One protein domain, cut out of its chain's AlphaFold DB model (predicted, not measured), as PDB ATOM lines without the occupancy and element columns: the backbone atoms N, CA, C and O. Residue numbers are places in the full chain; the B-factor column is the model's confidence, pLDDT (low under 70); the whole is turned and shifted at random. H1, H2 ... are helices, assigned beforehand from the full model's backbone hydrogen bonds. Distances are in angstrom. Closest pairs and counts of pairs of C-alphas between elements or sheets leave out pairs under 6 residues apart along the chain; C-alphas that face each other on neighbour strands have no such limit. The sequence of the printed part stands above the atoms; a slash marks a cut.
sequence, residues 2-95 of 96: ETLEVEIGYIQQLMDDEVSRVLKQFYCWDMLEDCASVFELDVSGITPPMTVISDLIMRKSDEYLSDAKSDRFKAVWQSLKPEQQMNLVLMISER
ATOM      1  N   GLU A   2     119.272  92.617 161.409       56.47
ATOM      2  CA  GLU A   2     118.597  91.866 160.322       56.47
ATOM      3  C   GLU A   2     117.060  91.832 160.441       56.47
ATOM      4  O   GLU A   2     116.355  92.236 159.526       56.47
ATOM      5  N   THR A   3     116.506  91.410 161.581       62.25
ATOM      6  CA  THR A   3     115.131  91.780 161.986       62.25
ATOM      7  C   THR A   3     115.150  93.286 162.229       62.25
ATOM      8  O   THR A   3     116.099  93.712 162.853       62.25
ATOM      9  N   LEU A   4     114.177  94.107 161.870       68.44
ATOM     10  CA  LEU A   4     114.255  95.553 161.563       68.44
ATOM     11  C   LEU A   4     114.475  95.794 160.073       68.44
ATOM     12  O   LEU A   4     113.597  96.391 159.462       68.44
ATOM     13  N   GLU A   5     115.570  95.323 159.470       74.38
ATOM     14  CA  GLU A   5     115.782  95.466 158.017       74.38
ATOM     15  C   GLU A   5     114.763  94.657 157.199       74.38
ATOM     16  O   GLU A   5     114.231  95.146 156.203       74.38
ATOM     17  N   VAL A   6     114.435  93.442 157.647       80.69
ATOM     18  CA  VAL A   6     113.414  92.601 157.004       80.69
ATOM     19  C   VAL A   6     112.028  93.231 157.118       80.69
ATOM     20  O   VAL A   6     111.305  93.319 156.128       80.69
ATOM     21  N   GLU A   7     111.655  93.673 158.317       85.62
ATOM     22  CA  GLU A   7     110.358  94.277 158.592       85.62
ATOM     23  C   GLU A   7     110.190  95.581 157.822       85.62
ATOM     24  O   GLU A   7     109.186  95.738 157.133       85.62
ATOM     25  N   ILE A   8     111.172  96.488 157.866       88.00
ATOM     26  CA  ILE A   8     111.076  97.758 157.143       88.00
ATOM     27  C   ILE A   8     111.074  97.549 155.628       88.00
ATOM     28  O   ILE A   8     110.436  98.319 154.919       88.00
ATOM     29  N   GLY A   9     111.698  96.476 155.130       88.38
ATOM     30  CA  GLY A   9     111.712  96.120 153.711       88.38
ATOM     31  C   GLY A   9     110.323  95.905 153.101       88.38
ATOM     32  O   GLY A   9     110.158  96.084 151.894       88.38
ATOM     33  N   TYR A  10     109.297  95.598 153.907       92.12
ATOM     34  CA  TYR A  10     107.923  95.467 153.407       92.12
ATOM     35  C   TYR A  10     107.349  96.767 152.849       92.12
ATOM     36  O   TYR A  10     106.456  96.702 152.010       92.12
ATOM     37  N   ILE A  11     107.891  97.927 153.226       92.81
ATOM     38  CA  ILE A  11     107.436  99.228 152.728       92.81
ATOM     39  C   ILE A  11     107.436  99.308 151.191       92.81
ATOM     40  O   ILE A  11     106.557  99.941 150.622       92.81
ATOM     41  N   GLN A  12     108.347  98.608 150.500       91.19
ATOM     42  CA  GLN A  12     108.393  98.585 149.031       91.19
ATOM     43  C   GLN A  12     107.099  98.039 148.415       91.19
ATOM     44  O   GLN A  12     106.690  98.484 147.351       91.19
ATOM     45  N   GLN A  13     106.437  97.097 149.092       91.38
ATOM     46  CA  GLN A  13     105.162  96.521 148.651       91.38
ATOM     47  C   GLN A  13     103.973  97.441 148.958       91.38
ATOM     48  O   GLN A  13     102.894  97.241 148.414       91.38
ATOM     49  N   LEU A  14     104.166  98.432 149.834       93.94
ATOM     50  CA  LEU A  14     103.138  99.380 150.268       93.94
ATOM     51  C   LEU A  14     103.183 100.698 149.470       93.94
ATOM     52  O   LEU A  14     102.243 101.485 149.548       93.94
ATOM     53  N   MET A  15     104.260 100.935 148.714       92.88
ATOM     54  CA  MET A  15     104.478 102.118 147.875       92.88
ATOM     55  C   MET A  15     103.768 101.982 146.521       92.88
ATOM     56  O   MET A  15     104.390 101.681 145.507       92.88
ATOM     57  N   ASP A  16     102.456 102.199 146.503       90.81
ATOM     58  CA  ASP A  16     101.650 102.154 145.280       90.81
ATOM     59  C   ASP A  16     101.316 103.551 144.716       90.81
ATOM     60  O   ASP A  16     101.815 104.588 145.174       90.81
ATOM     61  N   ASP A  17     100.456 103.591 143.696       91.94
ATOM     62  CA  ASP A  17     100.012 104.828 143.044       91.94
ATOM     63  C   ASP A  17      99.314 105.797 144.010       91.94
ATOM     64  O   ASP A  17      99.385 107.019 143.834       91.94
ATOM     65  N   GLU A  18      98.640 105.280 145.042       94.12
ATOM     66  CA  GLU A  18      97.961 106.107 146.034       94.12
ATOM     67  C   GLU A  18      98.983 106.832 146.910       94.12
ATOM     68  O   GLU A  18      98.887 108.052 147.065       94.12
ATOM     69  N   VAL A  19      99.996 106.114 147.411       92.75
ATOM     70  CA  VAL A  19     101.101 106.727 148.167       92.75
ATOM     71  C   VAL A  19     101.859 107.719 147.288       92.75
ATOM     72  O   VAL A  19     102.112 108.849 147.704       92.75
ATOM     73  N   SER A  20     102.131 107.347 146.036       92.12
ATOM     74  CA  SER A  20     102.813 108.205 145.061       92.12
ATOM     75  C   SER A  20     102.049 109.503 144.783       92.12
ATOM     76  O   SER A  20     102.647 110.564 144.598       92.12
ATOM     77  N   ARG A  21     100.711 109.460 144.773       93.00
ATOM     78  CA  ARG A  21      99.875 110.656 144.608       93.00
ATOM     79  C   ARG A  21      99.971 111.594 145.809       93.00
ATOM     80  O   ARG A  21     100.064 112.800 145.602       93.00
ATOM     81  N   VAL A  22      99.956 111.073 147.036       94.06
ATOM     82  CA  VAL A  22     100.110 111.910 148.241       94.06
ATOM     83  C   VAL A  22     101.540 112.449 148.344       94.06
ATOM     84  O   VAL A  22     101.736 113.612 148.686       94.06
ATOM     85  N   LEU A  23     102.542 111.671 147.935       92.94
ATOM     86  CA  LEU A  23     103.926 112.141 147.855       92.94
ATOM     87  C   LEU A  23     104.085 113.322 146.884       92.94
ATOM     88  O   LEU A  23     104.810 114.269 147.167       92.94
ATOM     89  N   LYS A  24     103.346 113.340 145.770       91.12
ATOM     90  CA  LYS A  24     103.300 114.523 144.892       91.12
ATOM     91  C   LYS A  24     102.721 115.754 145.591       91.12
ATOM     92  O   LYS A  24     103.190 116.857 145.340       91.12
ATOM     93  N   GLN A  25     101.736 115.575 146.474       91.75
ATOM     94  CA  GLN A  25     101.177 116.676 147.267       91.75
ATOM     95  C   GLN A  25     102.189 117.210 148.280       91.75
ATOM     96  O   GLN A  25     102.237 118.418 148.484       91.75
ATOM     97  N   PHE A  26     103.030 116.343 148.857       91.88
ATOM     98  CA  PHE A  26     104.131 116.763 149.727       91.88
ATOM     99  C   PHE A  26     105.058 117.770 149.032       91.88
ATOM    100  O   PHE A  26     105.321 118.826 149.593       91.88
ATOM    101  N   TYR A  27     105.464 117.520 147.783       90.38
ATOM    102  CA  TYR A  27     106.317 118.460 147.038       90.38
ATOM    103  C   TYR A  27     105.656 119.813 146.737       90.38
ATOM    104  O   TYR A  27     106.349 120.773 146.410       90.38
ATOM    105  N   CYS A  28     104.328 119.898 146.809       91.81
ATOM    106  CA  CYS A  28     103.588 121.141 146.606       91.81
ATOM    107  C   CYS A  28     103.170 121.809 147.922       91.81
ATOM    108  O   CYS A  28     102.560 122.876 147.866       91.81
ATOM    109  N   TRP A  29     103.453 121.196 149.076       94.06
ATOM    110  CA  TRP A  29     102.934 121.645 150.366       94.06
ATOM    111  C   TRP A  29     103.480 123.015 150.763       94.06
ATOM    112  O   TRP A  29     102.694 123.917 151.025       94.06
ATOM    113  N   ASP A  30     104.795 123.210 150.680       92.00
ATOM    114  CA  ASP A  30     105.426 124.497 150.998       92.00
ATOM    115  C   ASP A  30     104.856 125.625 150.120       92.00
ATOM    116  O   ASP A  30     104.508 126.700 150.600       92.00
ATOM    117  N   MET A  31     104.645 125.351 148.827       93.56
ATOM    118  CA  MET A  31     104.044 126.320 147.907       93.56
ATOM    119  C   MET A  31     102.577 126.622 148.252       93.56
ATOM    120  O   MET A  31     102.118 127.744 148.036       93.56
ATOM    121  N   LEU A  32     101.829 125.646 148.778       93.44
ATOM    122  CA  LEU A  32     100.472 125.864 149.279       93.44
ATOM    123  C   LEU A  32     100.491 126.767 150.517       93.44
ATOM    124  O   LEU A  32      99.688 127.695 150.574       93.44
ATOM    125  N   GLU A  33     101.390 126.519 151.472       93.56
ATOM    126  CA  GLU A  33     101.536 127.333 152.686       93.56
ATOM    127  C   GLU A  33     101.924 128.781 152.350       93.56
ATOM    128  O   GLU A  33     101.295 129.722 152.844       93.56
ATOM    129  N   ASP A  34     102.869 128.966 151.424       93.94
ATOM    130  CA  ASP A  34     103.268 130.283 150.922       93.94
ATOM    131  C   ASP A  34     102.087 131.022 150.271       93.94
ATOM    132  O   ASP A  34     101.797 132.177 150.598       93.94
ATOM    133  N   CYS A  35     101.353 130.351 149.373       94.38
ATOM    134  CA  CYS A  35     100.164 130.927 148.740       94.38
ATOM    135  C   CYS A  35      99.087 131.272 149.776       94.38
ATOM    136  O   CYS A  35      98.479 132.340 149.701       94.38
ATOM    137  N   ALA A  36      98.851 130.387 150.743       94.56
ATOM    138  CA  ALA A  36      97.844 130.587 151.774       94.56
ATOM    139  C   ALA A  36      98.140 131.830 152.616       94.56
ATOM    140  O   ALA A  36      97.232 132.621 152.872       94.56
ATOM    141  N   SER A  37      99.413 132.062 152.952       93.62
ATOM    142  CA  SER A  37      99.833 133.272 153.657       93.62
ATOM    143  C   SER A  37      99.626 134.548 152.834       93.62
ATOM    144  O   SER A  37      99.302 135.582 153.411       93.62
ATOM    145  N   VAL A  38      99.832 134.509 151.513       95.75
ATOM    146  CA  VAL A  38      99.686 135.687 150.634       95.75
ATOM    147  C   VAL A  38      98.220 136.046 150.392       95.75
ATOM    148  O   VAL A  38      97.877 137.225 150.317       95.75
ATOM    149  N   PHE A  39      97.361 135.037 150.250       95.81
ATOM    150  CA  PHE A  39      95.948 135.208 149.899       95.81
ATOM    151  C   PHE A  39      94.994 135.098 151.098       95.81
ATOM    152  O   PHE A  39      93.784 135.045 150.893       95.81
ATOM    153  N   GLU A  40      95.523 135.055 152.326       94.31
ATOM    154  CA  GLU A  40      94.754 134.888 153.572       94.31
ATOM    155  C   GLU A  40      93.816 133.663 153.535       94.31
ATOM    156  O   GLU A  40      92.682 133.697 154.016       94.31
ATOM    157  N   LEU A  41      94.281 132.560 152.935       94.62
ATOM    158  CA  LEU A  41      93.519 131.313 152.865       94.62
ATOM    159  C   LEU A  41      93.720 130.500 154.143       94.62
ATOM    160  O   LEU A  41      94.847 130.263 154.573       94.62
ATOM    161  N   ASP A  42      92.624 130.003 154.713       93.25
ATOM    162  CA  ASP A  42      92.691 129.044 155.811       93.25
ATOM    163  C   ASP A  42      92.945 127.632 155.270       93.25
ATOM    164  O   ASP A  42      92.070 127.000 154.673       93.25
ATOM    165  N   VAL A  43      94.162 127.140 155.493       92.12
ATOM    166  CA  VAL A  43      94.583 125.768 155.169       92.12
ATOM    167  C   VAL A  43      94.759 124.898 156.414       92.12
ATOM    168  O   VAL A  43      95.164 123.745 156.299       92.12
ATOM    169  N   SER A  44      94.411 125.400 157.606       91.25
ATOM    170  CA  SER A  44      94.600 124.676 158.874       91.25
ATOM    171  C   SER A  44      93.765 123.392 158.974       91.25
ATOM    172  O   SER A  44      94.124 122.468 159.702       91.25
ATOM    173  N   GLY A  45      92.670 123.311 158.211       92.44
ATOM    174  CA  GLY A  45      91.837 122.114 158.093       92.44
ATOM    175  C   GLY A  45      92.394 121.035 157.157       92.44
ATOM    176  O   GLY A  45      91.797 119.963 157.058       92.44
ATOM    177  N   ILE A  46      93.497 121.296 156.450       91.56
ATOM    178  CA  ILE A  46      94.111 120.336 155.533       91.56
ATOM    179  C   ILE A  46      95.186 119.551 156.284       91.56
ATOM    180  O   ILE A  46      96.159 120.115 156.779       91.56
ATOM    181  N   THR A  47      95.028 118.229 156.351       92.62
ATOM    182  CA  THR A  47      96.028 117.358 156.975       92.62
ATOM    183  C   THR A  47      97.345 117.405 156.190       92.62
ATOM    184  O   THR A  47      97.323 117.167 154.977       92.62
ATOM    185  N   PRO A  48      98.497 117.628 156.851       90.69
ATOM    186  CA  PRO A  48      99.790 117.646 156.182       90.69
ATOM    187  C   PRO A  48     100.078 116.327 155.445       90.69
ATOM    188  O   PRO A  48      99.864 115.253 156.022       90.69
ATOM    189  N   PRO A  49     100.631 116.366 154.219       91.62
ATOM    190  CA  PRO A  49     100.909 115.170 153.428       91.62
ATOM    191  C   PRO A  49     101.774 114.132 154.150       91.62
ATOM    192  O   PRO A  49     101.540 112.942 153.987       91.62
ATOM    193  N   MET A  50     102.726 114.551 154.994       90.19
ATOM    194  CA  MET A  50     103.554 113.623 155.783       90.19
ATOM    195  C   MET A  50     102.720 112.751 156.733       90.19
ATOM    196  O   MET A  50     102.948 111.545 156.823       90.19
ATOM    197  N   THR A  51     101.727 113.341 157.406       91.50
ATOM    198  CA  THR A  51     100.806 112.607 158.284       91.50
ATOM    199  C   THR A  51      99.950 111.649 157.464       91.50
ATOM    200  O   THR A  51      99.854 110.470 157.796       91.50
ATOM    201  N   VAL A  52      99.410 112.127 156.337       94.19
ATOM    202  CA  VAL A  52      98.594 111.305 155.432       94.19
ATOM    203  C   VAL A  52      99.389 110.113 154.894       94.19
ATOM    204  O   VAL A  52      98.863 109.007 154.863       94.19
ATOM    205  N   ILE A  53     100.653 110.302 154.503       94.25
ATOM    206  CA  ILE A  53     101.530 109.224 154.018       94.25
ATOM    207  C   ILE A  53     101.761 108.177 155.109       94.25
ATOM    208  O   ILE A  53     101.658 106.983 154.832       94.25
ATOM    209  N   SER A  54     102.055 108.600 156.343       94.19
ATOM    210  CA  SER A  54     102.307 107.665 157.444       94.19
ATOM    211  C   SER A  54     101.068 106.826 157.772       94.19
ATOM    212  O   SER A  54     101.153 105.596 157.826       94.19
ATOM    213  N   ASP A  55      99.901 107.464 157.886       95.00
ATOM    214  CA  ASP A  55      98.627 106.777 158.128       95.00
ATOM    215  C   ASP A  55      98.257 105.844 156.970       95.00
ATOM    216  O   ASP A  55      97.774 104.727 157.175       95.00
ATOM    217  N   LEU A  56      98.523 106.275 155.736       95.88
ATOM    218  CA  LEU A  56      98.275 105.483 154.542       95.88
ATOM    219  C   LEU A  56      99.141 104.222 154.507       95.88
ATOM    220  O   LEU A  56      98.623 103.144 154.228       95.88
ATOM    221  N   ILE A  57     100.431 104.332 154.828       96.25
ATOM    222  CA  ILE A  57     101.345 103.186 154.913       96.25
ATOM    223  C   ILE A  57     100.895 102.211 156.008       96.25
ATOM    224  O   ILE A  57     100.870 101.000 155.781       96.25
ATOM    225  N   MET A  58     100.466 102.722 157.166       96.06
ATOM    226  CA  MET A  58      99.906 101.904 158.246       96.06
ATOM    227  C   MET A  58      98.646 101.155 157.798       96.06
ATOM    228  O   MET A  58      98.555  99.946 158.006       96.06
ATOM    229  N   ARG A  59      97.704 101.834 157.134       96.75
ATOM    230  CA  ARG A  59      96.495 101.205 156.580       96.75
ATOM    231  C   ARG A  59      96.845 100.141 155.541       96.75
ATOM    232  O   ARG A  59      96.352  99.021 155.616       96.75
ATOM    233  N   LYS A  60      97.737 100.454 154.602       96.12
ATOM    234  CA  LYS A  60      98.164  99.508 153.563       96.12
ATOM    235  C   LYS A  60      98.870  98.289 154.145       96.12
ATOM    236  O   LYS A  60      98.727  97.197 153.605       96.12
ATOM    237  N   SER A  61      99.593  98.437 155.254       96.88
ATOM    238  CA  SER A  61     100.200  97.280 155.916       96.88
ATOM    239  C   SER A  61      99.154  96.257 156.380       96.88
ATOM    240  O   SER A  61      99.401  95.064 156.239       96.88
ATOM    241  N   ASP A  62      97.966  96.698 156.811       97.00
ATOM    242  CA  ASP A  62      96.849  95.795 157.134       97.00
ATOM    243  C   ASP A  62      96.201  95.177 155.900       97.00
ATOM    244  O   ASP A  62      95.720  94.050 155.945       97.00
ATOM    245  N   GLU A  63      96.156  95.922 154.799       95.81
ATOM    246  CA  GLU A  63      95.486  95.482 153.575       95.81
ATOM    247  C   GLU A  63      96.317  94.462 152.787       95.81
ATOM    248  O   GLU A  63      95.757  93.544 152.186       95.81
ATOM    249  N   TYR A  64      97.644  94.618 152.773       94.88
ATOM    250  CA  TYR A  64      98.528  93.881 151.865       94.88
ATOM    251  C   TYR A  64      99.475  92.895 152.555       94.88
ATOM    252  O   TYR A  64     100.003  91.997 151.894       94.88
ATOM    253  N   LEU A  65      99.707  93.019 153.866       95.44
ATOM    254  CA  LEU A  65     100.527  92.069 154.618       95.44
ATOM    255  C   LEU A  65      99.637  91.120 155.430       95.44
ATOM    256  O   LEU A  65      98.549  91.470 155.861       95.44
ATOM    257  N   SER A  66     100.123  89.906 155.695       96.06
ATOM    258  CA  SER A  66      99.500  89.038 156.707       96.06
ATOM    259  C   SER A  66      99.558  89.699 158.087       96.06
ATOM    260  O   SER A  66     100.596  90.292 158.385       96.06
ATOM    261  N   ASP A  67      98.579  89.460 158.961       95.62
ATOM    262  CA  ASP A  67      98.487  90.026 160.322       95.62
ATOM    263  C   ASP A  67      99.835  90.068 161.063       95.62
ATOM    264  O   ASP A  67     100.335  91.129 161.418       95.62
ATOM    265  N   ALA A  68     100.527  88.926 161.170       94.31
ATOM    266  CA  ALA A  68     101.810  88.843 161.876       94.31
ATOM    267  C   ALA A  68     102.945  89.676 161.241       94.31
ATOM    268  O   ALA A  68     103.911  90.025 161.920       94.31
ATOM    269  N   LYS A  69     102.882  89.950 159.934       94.69
ATOM    270  CA  LYS A  69     103.816  90.853 159.240       94.69
ATOM    271  C   LYS A  69     103.391  92.308 159.407       94.69
ATOM    272  O   LYS A  69     104.277  93.125 159.633       94.69
ATOM    273  N   SER A  70     102.090  92.606 159.329       96.62
ATOM    274  CA  SER A  70     101.548  93.942 159.601       96.62
ATOM    275  C   SER A  70     101.946  94.391 161.006       96.62
ATOM    276  O   SER A  70     102.626  95.400 161.149       96.62
ATOM    277  N   ASP A  71     101.686  93.578 162.031       95.88
ATOM    278  CA  ASP A  71     102.010  93.906 163.425       95.88
ATOM    279  C   ASP A  71     103.498  94.223 163.627       95.88
ATOM    280  O   ASP A  71     103.860  95.228 164.244       95.88
ATOM    281  N   ARG A  72     104.383  93.385 163.069       94.69
ATOM    282  CA  ARG A  72     105.834  93.604 163.154       94.69
ATOM    283  C   ARG A  72     106.274  94.841 162.377       94.69
ATOM    284  O   ARG A  72     107.073  95.615 162.897       94.69
ATOM    285  N   PHE A  73     105.750  95.044 161.168       96.00
ATOM    286  CA  PHE A  73     106.028  96.237 160.369       96.00
ATOM    287  C   PHE A  73     105.615  97.502 161.120       96.00
ATOM    288  O   PHE A  73     106.431  98.401 161.293       96.00
ATOM    289  N   LYS A  74     104.380  97.545 161.624       95.62
ATOM    290  CA  LYS A  74     103.816  98.683 162.353       95.62
ATOM    291  C   LYS A  74     104.609  99.019 163.605       95.62
ATOM    292  O   LYS A  74     104.895 100.190 163.832       95.62
ATOM    293  N   ALA A  75     105.016  98.012 164.378       95.25
ATOM    294  CA  ALA A  75     105.849  98.218 165.559       95.25
ATOM    295  C   ALA A  75     107.174  98.913 165.207       95.25
ATOM    296  O   ALA A  75     107.599  99.836 165.902       95.25
ATOM    297  N   VAL A  76     107.806  98.510 164.099       94.62
ATOM    298  CA  VAL A  76     109.024  99.161 163.601       94.62
ATOM    299  C   VAL A  76     108.711 100.555 163.068       94.62
ATOM    300  O   VAL A  76     109.352 101.516 163.487       94.62
ATOM    301  N   TRP A  77     107.707 100.694 162.205       94.69
ATOM    302  CA  TRP A  77     107.310 101.960 161.591       94.69
ATOM    303  C   TRP A  77     107.005 103.036 162.635       94.69
ATOM    304  O   TRP A  77     107.549 104.134 162.566       94.69
ATOM    305  N   GLN A  78     106.214 102.707 163.656       93.75
ATOM    306  CA  GLN A  78     105.841 103.617 164.740       93.75
ATOM    307  C   GLN A  78     106.999 103.950 165.689       93.75
ATOM    308  O   GLN A  78     106.938 104.954 166.394       93.75
ATOM    309  N   SER A  79     108.060 103.136 165.715       94.31
ATOM    310  CA  SER A  79     109.273 103.452 166.481       94.31
ATOM    311  C   SER A  79     110.142 104.524 165.811       94.31
ATOM    312  O   SER A  79     110.989 105.132 166.468       94.31
ATOM    313  N   LEU A  80     109.937 104.765 164.512       92.81
ATOM    314  CA  LEU A  80     110.652 105.779 163.748       92.81
ATOM    315  C   LEU A  80     110.047 107.163 163.980       92.81
ATOM    316  O   LEU A  80     108.834 107.334 164.088       92.81
ATOM    317  N   LYS A  81     110.905 108.185 163.978       92.75
ATOM    318  CA  LYS A  81     110.451 109.578 163.923       92.75
ATOM    319  C   LYS A  81     109.787 109.866 162.568       92.75
ATOM    320  O   LYS A  81     110.221 109.290 161.568       92.75
ATOM    321  N   PRO A  82     108.841 110.820 162.487       90.50
ATOM    322  CA  PRO A  82     108.206 111.204 161.221       90.50
ATOM    323  C   PRO A  82     109.203 111.536 160.097       90.50
ATOM    324  O   PRO A  82     109.045 111.089 158.967       90.50
ATOM    325  N   GLU A  83     110.296 112.232 160.412       90.69
ATOM    326  CA  GLU A  83     111.367 112.541 159.448       90.69
ATOM    327  C   GLU A  83     112.053 111.278 158.901       90.69
ATOM    328  O   GLU A  83     112.391 111.196 157.724       90.69
ATOM    329  N   GLN A  84     112.250 110.263 159.747       93.06
ATOM    330  CA  GLN A  84     112.862 108.993 159.346       93.06
ATOM    331  C   GLN A  84     111.910 108.174 158.474       93.06
ATOM    332  O   GLN A  84     112.342 107.599 157.478       93.06
ATOM    333  N   GLN A  85     110.621 108.161 158.826       93.31
ATOM    334  CA  GLN A  85     109.566 107.579 157.997       93.31
ATOM    335  C   GLN A  85     109.561 108.223 156.606       93.31
ATOM    336  O   GLN A  85     109.607 107.523 155.597       93.31
ATOM    337  N   MET A  86     109.598 109.557 156.548       92.25
ATOM    338  CA  MET A  86     109.576 110.290 155.285       92.25
ATOM    339  C   MET A  86     110.833 110.051 154.444       92.25
ATOM    340  O   MET A  86     110.736 109.818 153.242       92.25
ATOM    341  N   ASN A  87     112.014 110.017 155.065       92.00
ATOM    342  CA  ASN A  87     113.261 109.703 154.362       92.00
ATOM    343  C   ASN A  87     113.241 108.305 153.724       92.00
ATOM    344  O   ASN A  87     113.773 108.127 152.630       92.00
ATOM    345  N   LEU A  88     112.617 107.318 154.376       92.62
ATOM    346  CA  LEU A  88     112.444 105.982 153.796       92.62
ATOM    347  C   LEU A  88     111.506 106.006 152.587       92.62
ATOM    348  O   LEU A  88     111.826 105.412 151.561       92.62
ATOM    349  N   VAL A  89     110.381 106.718 152.691       93.00
ATOM    350  CA  VAL A  89     109.427 106.891 151.584       93.00
ATOM    351  C   VAL A  89     110.112 107.531 150.379       93.00
ATOM    352  O   VAL A  89     110.021 107.001 149.273       93.00
ATOM    353  N   LEU A  90     110.853 108.620 150.601       92.12
ATOM    354  CA  LEU A  90     111.586 109.332 149.554       92.12
ATOM    355  C   LEU A  90     112.633 108.432 148.891       92.12
ATOM    356  O   LEU A  90     112.592 108.244 147.677       92.12
ATOM    357  N   MET A  91     113.491 107.786 149.686       90.75
ATOM    358  CA  MET A  91     114.538 106.891 149.179       90.75
ATOM    359  C   MET A  91     113.978 105.774 148.291       90.75
ATOM    360  O   MET A  91     114.640 105.330 147.355       90.75
ATOM    361  N   ILE A  92     112.784 105.277 148.604       89.38
ATOM    362  CA  ILE A  92     112.162 104.179 147.864       89.38
ATOM    363  C   ILE A  92     111.456 104.695 146.622       89.38
ATOM    364  O   ILE A  92     111.589 104.082 145.568       89.38
ATOM    365  N   SER A  93     110.793 105.848 146.714       87.50
ATOM    366  CA  SER A  93     110.176 106.498 145.557       87.50
ATOM    367  C   SER A  93     111.183 106.851 144.459       87.50
ATOM    368  O   SER A  93     110.847 106.781 143.287       87.50
ATOM    369  N   GLU A  94     112.432 107.160 144.819       82.19
ATOM    370  CA  GLU A  94     113.515 107.443 143.865       82.19
ATOM    371  C   GLU A  94     114.087 106.182 143.192       82.19
ATOM    372  O   GLU A  94     114.869 106.283 142.245       82.19
ATOM    373  N   ARG A  95     113.746 104.988 143.693       72.88
ATOM    374  CA  ARG A  95     114.227 103.691 143.184       72.88
ATOM    375  C   ARG A  95     113.187 102.933 142.351       72.88
ATOM    376  O   ARG A  95     113.546 101.901 141.781       72.88
TER     377      ARG A  95
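What this domain is: This is residues 2 to 95 of the 96 residues of an uncharacterized protein of Planktotalea frisia (UniProt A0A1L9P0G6). A long helix, H5, runs through the middle of an elongated, all-helix body: H3 runs back beside it, H6 folds back on its far end as a helical hairpin, and H7 crosses it steeply. H1 crosses H6, H2 packs on residues 57 to 64 of H5, and at the opposite end H4 makes an arm from which residues 40 to 48 lead back to H5. The printed part has 94 residues with seven named helices, H1 to H7 in order, and no named strand. It is only just loose, close to compact, with a radius of gyration of the C-alphas of 14.9 A and spans of 49 by 25 by 23 A.

How they stand to each other: H1, residues 2 to 9, touches H6, residues 67 to 79, about perpendicular at 85 degrees; their closest C-alphas, of Glu 7 and Phe 73, are 5.1 A apart. H2, residues 11 to 14, touches residues 57 to 64 alone of H5, residues 49 to 64, the hub, which touches four helices; the closest C-alphas, of Leu 14 and Lys 60, are 6.0 A apart. H3, residues 17 to 27, touches H5 at a shallow tilt of 13 degrees, opposite ways, with the C-alphas of Phe 26 and Pro 49 closest at 5.2 A. H4, residues 29 to 39, touches no helix; it is close to but not clearly touching H5, with the C-alphas of Trp 29 and Pro 49 closest at 7.4 A. H5 and H6 form a helical hairpin at a shallow tilt of 20 degrees, opposite ways; they touch through residues 58 to 62 and 70 to 74 alone, with the C-alphas of Ser 61 and Ser 70 closest at 5.2 A. H7, residues 82 to 93, touches H5 through residues 82 to 86 and 50 to 54 alone, with the C-alphas of Met 50 and Met 86 closest at 6.9 A. Their tilt is steep at 68 degrees, only just short of about perpendicular, and they run the same way. The helix packing is part aligned, part crossed: H3 and H5, and H5 and H6, touch at a shallow tilt, while H5 and H7 touch at a steep tilt and H1 and H6 about perpendicular. Among the pairs that stay apart are H1 and H5, and H4 and H7. Every O i to N i+4 pair is within hydrogen-bond range in H3, H4 and H7; in H1 it is 3 of 4, in H5 11 of 12 and in H6 8 of 9, and H2 is too short for such a pair.

Where its parts are: H1 begins at C-alpha 2, (118.597, 91.866, 160.322), and H2 follows after Tyr 10. H3 is 15.5 A long from first to last C-alpha and H4 15.3 A. H5 is the longest at 21.5 A, from C-alpha 49 at (100.909, 115.170, 153.428) to C-alpha 64 at (98.528, 93.881, 151.865). H6 is 18.3 A long. H7, 16.5 A long, ends at C-alpha 93, (110.176, 106.498, 145.557).

The domain as a whole: The two C-alphas farthest apart, of Glu 2 and Phe 39, are 50.0 A apart. The printed part has no cut and no long link; the link from H4 to H5, nine residues, is short, and the others are tight. The mean pLDDT of the printed part is 91.6, and residues 2 to 4 are under 70.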